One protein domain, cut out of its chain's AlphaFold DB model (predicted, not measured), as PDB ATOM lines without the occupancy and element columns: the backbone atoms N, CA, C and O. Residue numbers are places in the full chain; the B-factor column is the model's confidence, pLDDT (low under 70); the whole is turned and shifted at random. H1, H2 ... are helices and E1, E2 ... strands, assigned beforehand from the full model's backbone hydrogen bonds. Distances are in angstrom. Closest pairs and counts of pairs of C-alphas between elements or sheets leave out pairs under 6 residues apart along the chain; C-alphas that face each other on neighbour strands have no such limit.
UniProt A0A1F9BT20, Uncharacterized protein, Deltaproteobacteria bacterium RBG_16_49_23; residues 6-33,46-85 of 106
ATOM      1  N   ASN A   6     -10.200 -38.836 -83.242       87.44
ATOM      2  CA  ASN A   6     -10.564 -40.208 -82.896       87.44
ATOM      3  C   ASN A   6     -11.200 -40.281 -81.495       87.44
ATOM      4  O   ASN A   6     -10.688 -39.678 -80.555       87.44
ATOM      5  N   GLN A   7     -12.259 -41.076 -81.341       87.94
ATOM      6  CA  GLN A   7     -12.963 -41.306 -80.074       87.94
ATOM      7  C   GLN A   7     -12.043 -41.638 -78.892       87.94
ATOM      8  O   GLN A   7     -12.234 -41.090 -77.811       87.94
ATOM      9  N   LYS A   8     -11.031 -42.497 -79.079       88.19
ATOM     10  CA  LYS A   8     -10.097 -42.875 -78.002       88.19
ATOM     11  C   LYS A   8      -9.264 -41.685 -77.535       88.19
ATOM     12  O   LYS A   8      -9.120 -41.459 -76.340       88.19
ATOM     13  N   ILE A   9      -8.757 -40.895 -78.483       88.62
ATOM     14  CA  ILE A   9      -7.997 -39.673 -78.182       88.62
ATOM     15  C   ILE A   9      -8.905 -38.661 -77.485       88.62
ATOM     16  O   ILE A   9      -8.502 -38.045 -76.501       88.62
ATOM     17  N   PHE A  10     -10.143 -38.532 -77.962       90.00
ATOM     18  CA  PHE A  10     -11.126 -37.641 -77.367       90.00
ATOM     19  C   PHE A  10     -11.406 -38.003 -75.903       90.00
ATOM     20  O   PHE A  10     -11.332 -37.120 -75.057       90.00
ATOM     21  N   LEU A  11     -11.655 -39.282 -75.587       90.31
ATOM     22  CA  LEU A  11     -11.860 -39.745 -74.204       90.31
ATOM     23  C   LEU A  11     -10.657 -39.451 -73.315       90.31
ATOM     24  O   LEU A  11     -10.828 -38.947 -72.213       90.31
ATOM     25  N   ASN A  12      -9.442 -39.701 -73.801       90.88
ATOM     26  CA  ASN A  12      -8.236 -39.435 -73.017       90.88
ATOM     27  C   ASN A  12      -8.081 -37.946 -72.665       90.88
ATOM     28  O   ASN A  12      -7.554 -37.617 -71.609       90.88
ATOM     29  N   GLN A  13      -8.531 -37.045 -73.543       90.00
ATOM     30  CA  GLN A  13      -8.429 -35.599 -73.332       90.00
ATOM     31  C   GLN A  13      -9.608 -35.018 -72.546       90.00
ATOM     32  O   GLN A  13      -9.438 -34.081 -71.770       90.00
ATOM     33  N   TRP A  14     -10.817 -35.533 -72.770       89.75
ATOM     34  CA  TRP A  14     -12.047 -34.964 -72.217       89.75
ATOM     35  C   TRP A  14     -12.568 -35.705 -70.986       89.75
ATOM     36  O   TRP A  14     -13.332 -35.111 -70.220       89.75
ATOM     37  N   GLY A  15     -12.105 -36.932 -70.753       90.81
ATOM     38  CA  GLY A  15     -12.633 -37.848 -69.749       90.81
ATOM     39  C   GLY A  15     -13.865 -38.598 -70.247       90.81
ATOM     40  O   GLY A  15     -14.233 -38.526 -71.421       90.81
ATOM     41  N   ASP A  16     -14.511 -39.324 -69.340       91.88
ATOM     42  CA  ASP A  16     -15.728 -40.059 -69.664       91.88
ATOM     43  C   ASP A  16     -16.947 -39.122 -69.759       91.88
ATOM     44  O   ASP A  16     -17.115 -38.238 -68.914       91.88
ATOM     45  N   PRO A  17     -17.812 -39.293 -70.775       91.38
ATOM     46  CA  PRO A  17     -19.077 -38.574 -70.860       91.38
ATOM     47  C   PRO A  17     -20.061 -39.041 -69.790       91.38
ATOM     48  O   PRO A  17     -20.051 -40.208 -69.397       91.38
ATOM     49  N   ASP A  18     -20.970 -38.146 -69.403       90.56
ATOM     50  CA  ASP A  18     -22.064 -38.468 -68.484       90.56
ATOM     51  C   ASP A  18     -23.029 -39.484 -69.126       90.56
ATOM     52  O   ASP A  18     -23.522 -40.389 -68.457       90.56
ATOM     53  N   ILE A  19     -23.268 -39.372 -70.442       86.31
ATOM     54  CA  ILE A  19     -24.161 -40.271 -71.185       86.31
ATOM     55  C   ILE A  19     -23.514 -40.709 -72.505       86.31
ATOM     56  O   ILE A  19     -23.012 -39.887 -73.278       86.31
ATOM     57  N   ARG A  20     -23.569 -42.017 -72.790       88.44
ATOM     58  CA  ARG A  20     -23.163 -42.627 -74.067       88.44
ATOM     59  C   ARG A  20     -24.348 -43.321 -74.710       88.44
ATOM     60  O   ARG A  20     -24.849 -44.299 -74.161       88.44
ATOM     61  N   ILE A  21     -24.766 -42.859 -75.883       84.81
ATOM     62  CA  ILE A  21     -25.869 -43.487 -76.616       84.81
ATOM     63  C   ILE A  21     -25.527 -43.624 -78.101       84.81
ATOM     64  O   ILE A  21     -24.654 -42.923 -78.610       84.81
ATOM     65  N   SER A  22     -26.204 -44.524 -78.813       82.19
ATOM     66  CA  SER A  22     -26.125 -44.551 -80.278       82.19
ATOM     67  C   SER A  22     -26.997 -43.455 -80.879       82.19
ATOM     68  O   SER A  22     -27.969 -43.019 -80.262       82.19
ATOM     69  N   LEU A  23     -26.686 -43.028 -82.100       76.00
ATOM     70  CA  LEU A  23     -27.521 -42.059 -82.808       76.00
ATOM     71  C   LEU A  23     -28.961 -42.568 -82.990       76.00
ATOM     72  O   LEU A  23     -29.898 -41.792 -82.834       76.00
ATOM     73  N   ASP A  24     -29.152 -43.868 -83.218       71.56
ATOM     74  CA  ASP A  24     -30.489 -44.472 -83.325       71.56
ATOM     75  C   ASP A  24     -31.244 -44.416 -81.993       71.56
ATOM     76  O   ASP A  24     -32.444 -44.152 -81.947       71.56
ATOM     77  N   ARG A  25     -30.531 -44.609 -80.875       70.44
ATOM     78  CA  ARG A  25     -31.109 -44.427 -79.543       70.44
ATOM     79  C   ARG A  25     -31.334 -42.964 -79.225       70.44
ATOM     80  O   ARG A  25     -32.280 -42.699 -78.515       70.44
ATOM     81  N   LEU A  26     -30.554 -42.021 -79.754       72.25
ATOM     82  CA  LEU A  26     -30.900 -40.599 -79.679       72.25
ATOM     83  C   LEU A  26     -32.236 -40.372 -80.390       72.25
ATOM     84  O   LEU A  26     -33.129 -39.759 -79.826       72.25
ATOM     85  N   GLN A  27     -32.419 -40.940 -81.581       64.44
ATOM     86  CA  GLN A  27     -33.686 -40.825 -82.302       64.44
ATOM     87  C   GLN A  27     -34.862 -41.437 -81.535       64.44
ATOM     88  O   GLN A  27     -35.912 -40.809 -81.457       64.44
ATOM     89  N   GLY A  28     -34.688 -42.614 -80.925       58.34
ATOM     90  CA  GLY A  28     -35.730 -43.274 -80.129       58.34
ATOM     91  C   GLY A  28     -35.977 -42.637 -78.755       58.34
ATOM     92  O   GLY A  28     -37.122 -42.491 -78.346       58.34
ATOM     93  N   TYR A  29     -34.921 -42.204 -78.064       56.66
ATOM     94  CA  TYR A  29     -34.983 -41.509 -76.770       56.66
ATOM     95  C   TYR A  29     -35.655 -40.142 -76.896       56.66
ATOM     96  O   TYR A  29     -36.227 -39.636 -75.935       56.66
ATOM     97  N   PHE A  30     -35.604 -39.563 -78.094       56.09
ATOM     98  CA  PHE A  30     -36.210 -38.285 -78.404       56.09
ATOM     99  C   PHE A  30     -37.422 -38.403 -79.354       56.09
ATOM    100  O   PHE A  30     -37.999 -37.390 -79.677       56.09
ATOM    101  N   ALA A  31     -37.904 -39.577 -79.781       51.88
ATOM    102  CA  ALA A  31     -39.023 -39.680 -80.746       51.88
ATOM    103  C   ALA A  31     -38.879 -38.727 -81.966       51.88
ATOM    104  O   ALA A  31     -39.763 -37.932 -82.288       51.88
ATOM    105  N   LEU A  32     -37.716 -38.770 -82.626       50.72
ATOM    106  CA  LEU A  32     -37.405 -38.000 -83.836       50.72
ATOM    107  C   LEU A  32     -38.133 -38.590 -85.057       50.72
ATOM    108  O   LEU A  32     -37.532 -39.289 -85.873       50.72
ATOM    109  N   GLU A  33     -39.417 -38.278 -85.232       42.94
ATOM    110  CA  GLU A  33     -39.968 -38.276 -86.587       42.94
ATOM    111  C   GLU A  33     -39.346 -37.095 -87.344       42.94
ATOM    112  O   GLU A  33     -39.367 -35.952 -86.892       42.94
ATOM    113  N   PHE A  46     -20.981 -47.278 -86.580       61.81
ATOM    114  CA  PHE A  46     -21.143 -47.004 -85.148       61.81
ATOM    115  C   PHE A  46     -21.270 -45.494 -84.893       61.81
ATOM    116  O   PHE A  46     -20.340 -44.821 -84.432       61.81
ATOM    117  N   ASN A  47     -22.430 -44.933 -85.221       80.06
ATOM    118  CA  ASN A  47     -22.768 -43.552 -84.934       80.06
ATOM    119  C   ASN A  47     -23.041 -43.440 -83.437       80.06
ATOM    120  O   ASN A  47     -24.042 -43.946 -82.928       80.06
ATOM    121  N   THR A  48     -22.121 -42.800 -82.721       86.06
ATOM    122  CA  THR A  48     -22.187 -42.673 -81.263       86.06
ATOM    123  C   THR A  48     -22.341 -41.212 -80.887       86.06
ATOM    124  O   THR A  48     -21.724 -40.336 -81.489       86.06
ATOM    125  N   VAL A  49     -23.144 -40.952 -79.869       88.31
ATOM    126  CA  VAL A  49     -23.406 -39.623 -79.337       88.31
ATOM    127  C   VAL A  49     -23.011 -39.612 -77.873       88.31
ATOM    128  O   VAL A  49     -23.447 -40.465 -77.095       88.31
ATOM    129  N   TRP A  50     -22.158 -38.662 -77.505       91.88
ATOM    130  CA  TRP A  50     -21.682 -38.488 -76.138       91.88
ATOM    131  C   TRP A  50     -22.141 -37.148 -75.589       91.88
ATOM    132  O   TRP A  50     -21.931 -36.107 -76.215       91.88
ATOM    133  N   ILE A  51     -22.745 -37.183 -74.407       90.44
ATOM    134  CA  ILE A  51     -23.293 -36.011 -73.733       90.44
ATOM    135  C   ILE A  51     -22.486 -35.785 -72.457       90.44
ATOM    136  O   ILE A  51     -22.343 -36.682 -71.630       90.44
ATOM    137  N   TYR A  52     -21.948 -34.577 -72.328       92.38
ATOM    138  CA  TYR A  52     -21.294 -34.073 -71.127       92.38
ATOM    139  C   TYR A  52     -22.197 -32.983 -70.556       92.38
ATOM    140  O   TYR A  52     -22.010 -31.795 -70.845       92.38
ATOM    141  N   GLU A  53     -23.210 -33.380 -69.789       88.12
ATOM    142  CA  GLU A  53     -24.207 -32.466 -69.226       88.12
ATOM    143  C   GLU A  53     -23.541 -31.425 -68.331       88.12
ATOM    144  O   GLU A  53     -23.774 -30.226 -68.489       88.12
ATOM    145  N   LYS A  54     -22.607 -31.870 -67.482       90.50
ATOM    146  CA  LYS A  54     -21.867 -30.996 -66.557       90.50
ATOM    147  C   LYS A  54     -21.038 -29.938 -67.281       90.50
ATOM    148  O   LYS A  54     -20.751 -28.884 -66.726       90.50
ATOM    149  N   ARG A  55     -20.639 -30.220 -68.525       91.25
ATOM    150  CA  ARG A  55     -19.861 -29.307 -69.378       91.25
ATOM    151  C   ARG A  55     -20.717 -28.617 -70.436       91.25
ATOM    152  O   ARG A  55     -20.173 -27.880 -71.256       91.25
ATOM    153  N   ASN A  56     -22.029 -28.848 -70.429       92.00
ATOM    154  CA  ASN A  56     -22.982 -28.310 -71.389       92.00
ATOM    155  C   ASN A  56     -22.578 -28.588 -72.856       92.00
ATOM    156  O   ASN A  56     -22.618 -27.700 -73.716       92.00
ATOM    157  N   ARG A  57     -22.140 -29.816 -73.163       91.69
ATOM    158  CA  ARG A  57     -21.692 -30.202 -74.513       91.69
ATOM    159  C   ARG A  57     -22.272 -31.532 -74.965       91.69
ATOM    160  O   ARG A  57     -22.375 -32.474 -74.188       91.69
ATOM    161  N   ILE A  58     -22.554 -31.608 -76.259       90.12
ATOM    162  CA  ILE A  58     -22.909 -32.839 -76.963       90.12
ATOM    163  C   ILE A  58     -21.983 -33.022 -78.165       90.12
ATOM    164  O   ILE A  58     -21.689 -32.063 -78.885       90.12
ATOM    165  N   PHE A  59     -21.521 -34.253 -78.365       89.94
ATOM    166  CA  PHE A  59     -20.567 -34.637 -79.399       89.94
ATOM    167  C   PHE A  59     -21.116 -35.795 -80.225       89.94
ATOM    168  O   PHE A  59     -21.574 -36.797 -79.676       89.94
ATOM    169  N   PHE A  60     -21.025 -35.663 -81.544       87.69
ATOM    170  CA  PHE A  60     -21.455 -36.672 -82.500       87.69
ATOM    171  C   PHE A  60     -20.234 -37.308 -83.141       87.69
ATOM    172  O   PHE A  60     -19.340 -36.620 -83.639       87.69
ATOM    173  N   PHE A  61     -20.214 -38.633 -83.146       87.19
ATOM    174  CA  PHE A  61     -19.155 -39.418 -83.745       87.19
ATOM    175  C   PHE A  61     -19.725 -40.305 -84.840       87.19
ATOM    176  O   PHE A  61     -20.713 -41.004 -84.618       87.19
ATOM    177  N   LYS A  62     -19.064 -40.321 -85.997       85.44
ATOM    178  CA  LYS A  62     -19.330 -41.248 -87.103       85.44
ATOM    179  C   LYS A  62     -18.060 -42.031 -87.383       85.44
ATOM    180  O   LYS A  62     -16.985 -41.435 -87.461       85.44
ATOM    181  N   LYS A  63     -18.163 -43.359 -87.506       84.56
ATOM    182  CA  LYS A  63     -17.009 -44.247 -87.758       84.56
ATOM    183  C   LYS A  63     -15.843 -43.995 -86.782       84.56
ATOM    184  O   LYS A  63     -14.680 -43.922 -87.173       84.56
ATOM    185  N   GLY A  64     -16.159 -43.758 -85.506       83.81
ATOM    186  CA  GLY A  64     -15.162 -43.500 -84.462       83.81
ATOM    187  C   GLY A  64     -14.464 -42.132 -84.515       83.81
ATOM    188  O   GLY A  64     -13.499 -41.920 -83.777       83.81
ATOM    189  N   ARG A  65     -14.918 -41.194 -85.355       86.56
ATOM    190  CA  ARG A  65     -14.355 -39.838 -85.475       86.56
ATOM    191  C   ARG A  65     -15.383 -38.775 -85.131       86.56
ATOM    192  O   ARG A  65     -16.548 -38.913 -85.493       86.56
ATOM    193  N   LEU A  66     -14.946 -37.708 -84.462       87.62
ATOM    194  CA  LEU A  66     -15.809 -36.580 -84.135       87.62
ATOM    195  C   LEU A  66     -16.221 -35.857 -85.418       87.62
ATOM    196  O   LEU A  66     -15.365 -35.372 -86.156       87.62
ATOM    197  N   THR A  67     -17.517 -35.769 -85.682       83.94
ATOM    198  CA  THR A  67     -18.050 -35.079 -86.863       83.94
ATOM    199  C   THR A  67     -18.578 -33.701 -86.516       83.94
ATOM    200  O   THR A  67     -18.294 -32.738 -87.224       83.94
ATOM    201  N   SER A  68     -19.316 -33.587 -85.415       83.50
ATOM    202  CA  SER A  68     -19.924 -32.329 -84.994       83.50
ATOM    203  C   SER A  68     -20.069 -32.247 -83.479       83.50
ATOM    204  O   SER A  68     -19.995 -33.244 -82.756       83.50
ATOM    205  N   HIS A  69     -20.239 -31.023 -82.985       88.19
ATOM    206  CA  HIS A  69     -20.439 -30.760 -81.570       88.19
ATOM    207  C   HIS A  69     -21.298 -29.516 -81.356       88.19
ATOM    208  O   HIS A  69     -21.155 -28.520 -82.067       88.19
ATOM    209  N   PHE A  70     -22.138 -29.541 -80.326       85.62
ATOM    210  CA  PHE A  70     -23.036 -28.437 -79.988       85.62
ATOM    211  C   PHE A  70     -23.036 -28.180 -78.482       85.62
ATOM    212  O   PHE A  70     -22.469 -28.943 -77.694       85.62
ATOM    213  N   ARG A  71     -23.639 -27.062 -78.076       89.06
ATOM    214  CA  ARG A  71     -23.993 -26.844 -76.673       89.06
ATOM    215  C   ARG A  71     -25.199 -27.705 -76.329       89.06
ATOM    216  O   ARG A  71     -26.142 -27.780 -77.112       89.06
ATOM    217  N   TRP A  72     -25.150 -28.355 -75.172       87.25
ATOM    218  CA  TRP A  72     -26.207 -29.270 -74.748       87.25
ATOM    219  C   TRP A  72     -27.525 -28.537 -74.489       87.25
ATOM    220  O   TRP A  72     -28.555 -28.958 -74.995       87.25
ATOM    221  N   ASN A  73     -27.489 -27.395 -73.807       85.38
ATOM    222  CA  ASN A  73     -28.667 -26.579 -73.535       85.38
ATOM    223  C   ASN A  73     -29.276 -26.033 -74.824       85.38
ATOM    224  O   ASN A  73     -30.466 -26.176 -75.015       85.38
ATOM    225  N   GLU A  74     -28.477 -25.513 -75.764       84.69
ATOM    226  CA  GLU A  74     -29.015 -25.054 -77.057       84.69
ATOM    227  C   GLU A  74     -29.661 -26.201 -77.846       84.69
ATOM    228  O   GLU A  74     -30.674 -26.007 -78.516       84.69
ATOM    229  N   PHE A  75     -29.083 -27.402 -77.765       80.88
ATOM    230  CA  PHE A  75     -29.677 -28.603 -78.339       80.88
ATOM    231  C   PHE A  75     -31.000 -28.956 -77.636       80.88
ATOM    232  O   PHE A  75     -31.991 -29.222 -78.310       80.88
ATOM    233  N   LYS A  76     -31.040 -28.878 -76.301       79.69
ATOM    234  CA  LYS A  76     -32.217 -29.143 -75.464       79.69
ATOM    235  C   LYS A  76     -33.328 -28.103 -75.643       79.69
ATOM    236  O   LYS A  76     -34.494 -28.470 -75.682       79.69
ATOM    237  N   ASP A  77     -32.992 -26.830 -75.806       79.75
ATOM    238  CA  ASP A  77     -33.948 -25.736 -75.987       79.75
ATOM    239  C   ASP A  77     -34.613 -25.827 -77.361       79.75
ATOM    240  O   ASP A  77     -35.838 -25.807 -77.468       79.75
ATOM    241  N   LYS A  78     -33.811 -26.029 -78.419       72.44
ATOM    242  CA  LYS A  78     -34.331 -26.303 -79.770       72.44
ATOM    243  C   LYS A  78     -35.178 -27.574 -79.801       72.44
ATOM    244  O   LYS A  78     -36.163 -27.632 -80.530       72.44
ATOM    245  N   TRP A  79     -34.807 -28.570 -78.999       66.06
ATOM    246  CA  TRP A  79     -35.568 -29.799 -78.834       66.06
ATOM    247  C   TRP A  79     -36.930 -29.570 -78.163       66.06
ATOM    248  O   TRP A  79     -37.960 -29.945 -78.723       66.06
ATOM    249  N   ASN A  80     -36.952 -28.912 -77.002       64.56
ATOM    250  CA  ASN A  80     -38.178 -28.617 -76.257       64.56
ATOM    251  C   ASN A  80     -39.153 -27.780 -77.103       64.56
ATOM    252  O   ASN A  80     -40.336 -28.103 -77.178       64.56
ATOM    253  N   ALA A  81     -38.640 -26.778 -77.825       64.19
ATOM    254  CA  ALA A  81     -39.435 -25.971 -78.749       64.19
ATOM    255  C   ALA A  81     -40.001 -26.791 -79.925       64.19
ATOM    256  O   ALA A  81     -41.087 -26.498 -80.423       64.19
ATOM    257  N   SER A  82     -39.295 -27.829 -80.388       59.41
ATOM    258  CA  SER A  82     -39.792 -28.709 -81.455       59.41
ATOM    259  C   SER A  82     -40.947 -29.598 -80.988       59.41
ATOM    260  O   SER A  82     -41.862 -29.837 -81.767       59.41
ATOM    261  N   GLN A  83     -40.932 -30.074 -79.740       52.47
ATOM    262  CA  GLN A  83     -42.016 -30.889 -79.171       52.47
ATOM    263  C   GLN A  83     -43.290 -30.068 -78.940       52.47
ATOM    264  O   GLN A  83     -44.394 -30.516 -79.256       52.47
ATOM    265  N   GLU A  84     -43.136 -28.832 -78.466       52.25
ATOM    266  CA  GLU A  84     -44.250 -27.908 -78.252       52.25
ATOM    267  C   GLU A  84     -44.974 -27.562 -79.571       52.25
ATOM    268  O   GLU A  84     -46.204 -27.584 -79.639       52.25
ATOM    269  N   ASN A  85     -44.234 -27.362 -80.668       47.84
ATOM    270  CA  ASN A  85     -44.819 -27.095 -81.989       47.84
ATOM    271  C   ASN A  85     -45.568 -28.293 -82.608       47.84
ATOM    272  O   ASN A  85     -46.456 -28.095 -83.442       47.84
TER     273      ASN A  85
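Overview. This is residues 6 to 33 and 46 to 85 of the 106 residues of an uncharacterized protein of Deltaproteobacteria bacterium RBG_16_49_23 (UniProt A0A1F9BT20). A small twisted sheet of four antiparallel strands stands as a wall, with the short helix H1 on one face and the short helix H2 on the opposite face, while the longest helix, H3, runs away from the sheet as an arm after grazing it. H1 and the far end of H3 make the two ends of the long axis. The printed part has 68 residues, in the order H1 E1 H2 E2 E3 E4 H3, and its class is mixed, helices and strands. It is compact, with a radius of gyration of the C-alphas of 12.3 A, yet elongated, spanning 39 by 24 by 17 A.

Arrangement. Begin at the sheet, in the order E1, residues 19 to 22, E2, 48 to 52, E3, 57 to 62, and E4, 65 to 71. It is only just strongly twisted, with C-alphas up to 4.1 A off its best plane. E2 E3 E4 form a meander, each strand the antiparallel neighbour of the one before; E2 and E3, and E3 and E4, are hairpins. Look for N 21 and O 49 at 3.0 A, N 50 and O 59 at 2.9 A, and N 60 and O 68 at 2.9 A, within hydrogen-bond range. H1, residues 7 to 14, is on the sheet at a height of 8.0 A, only just over none of the strands, with 2 of its C-alphas falling on E4; its closest C-alphas to E4 are Gln 7 and Arg 65, 5.8 A. On the opposite face, H2, residues 23 to 29, lies over E1 at a height of 7.2 A, slantwise at 54 degrees on the local plane. H3, residues 72 to 85, only grazes the sheet with residues 72 to 75. H2 and H3 are apart. In H1, H2 and H3 every O i to N i+4 pair is within hydrogen-bond range.

Along the chain. Find C-alpha 7, where H1 begins, at (-12.963, -41.306, -80.074). E3 is 16.9 A long and E4 18.4 A. From C-alpha 72 at (-26.207, -29.270, -74.748), H3 runs 20.1 A to C-alpha 85 at (-44.819, -27.095, -81.989).

Size, cuts and confidence. The two C-alphas farthest apart are those of Asn 12 and Asn 85, 39.6 A. Residues 34 to 45 are not printed, and C-alphas 33 and 46 are 20.8 A apart across this cut. The links printed whole are tight. Look for pLDDT under 70 at residues 27 to 33, 46 and 79 to 85.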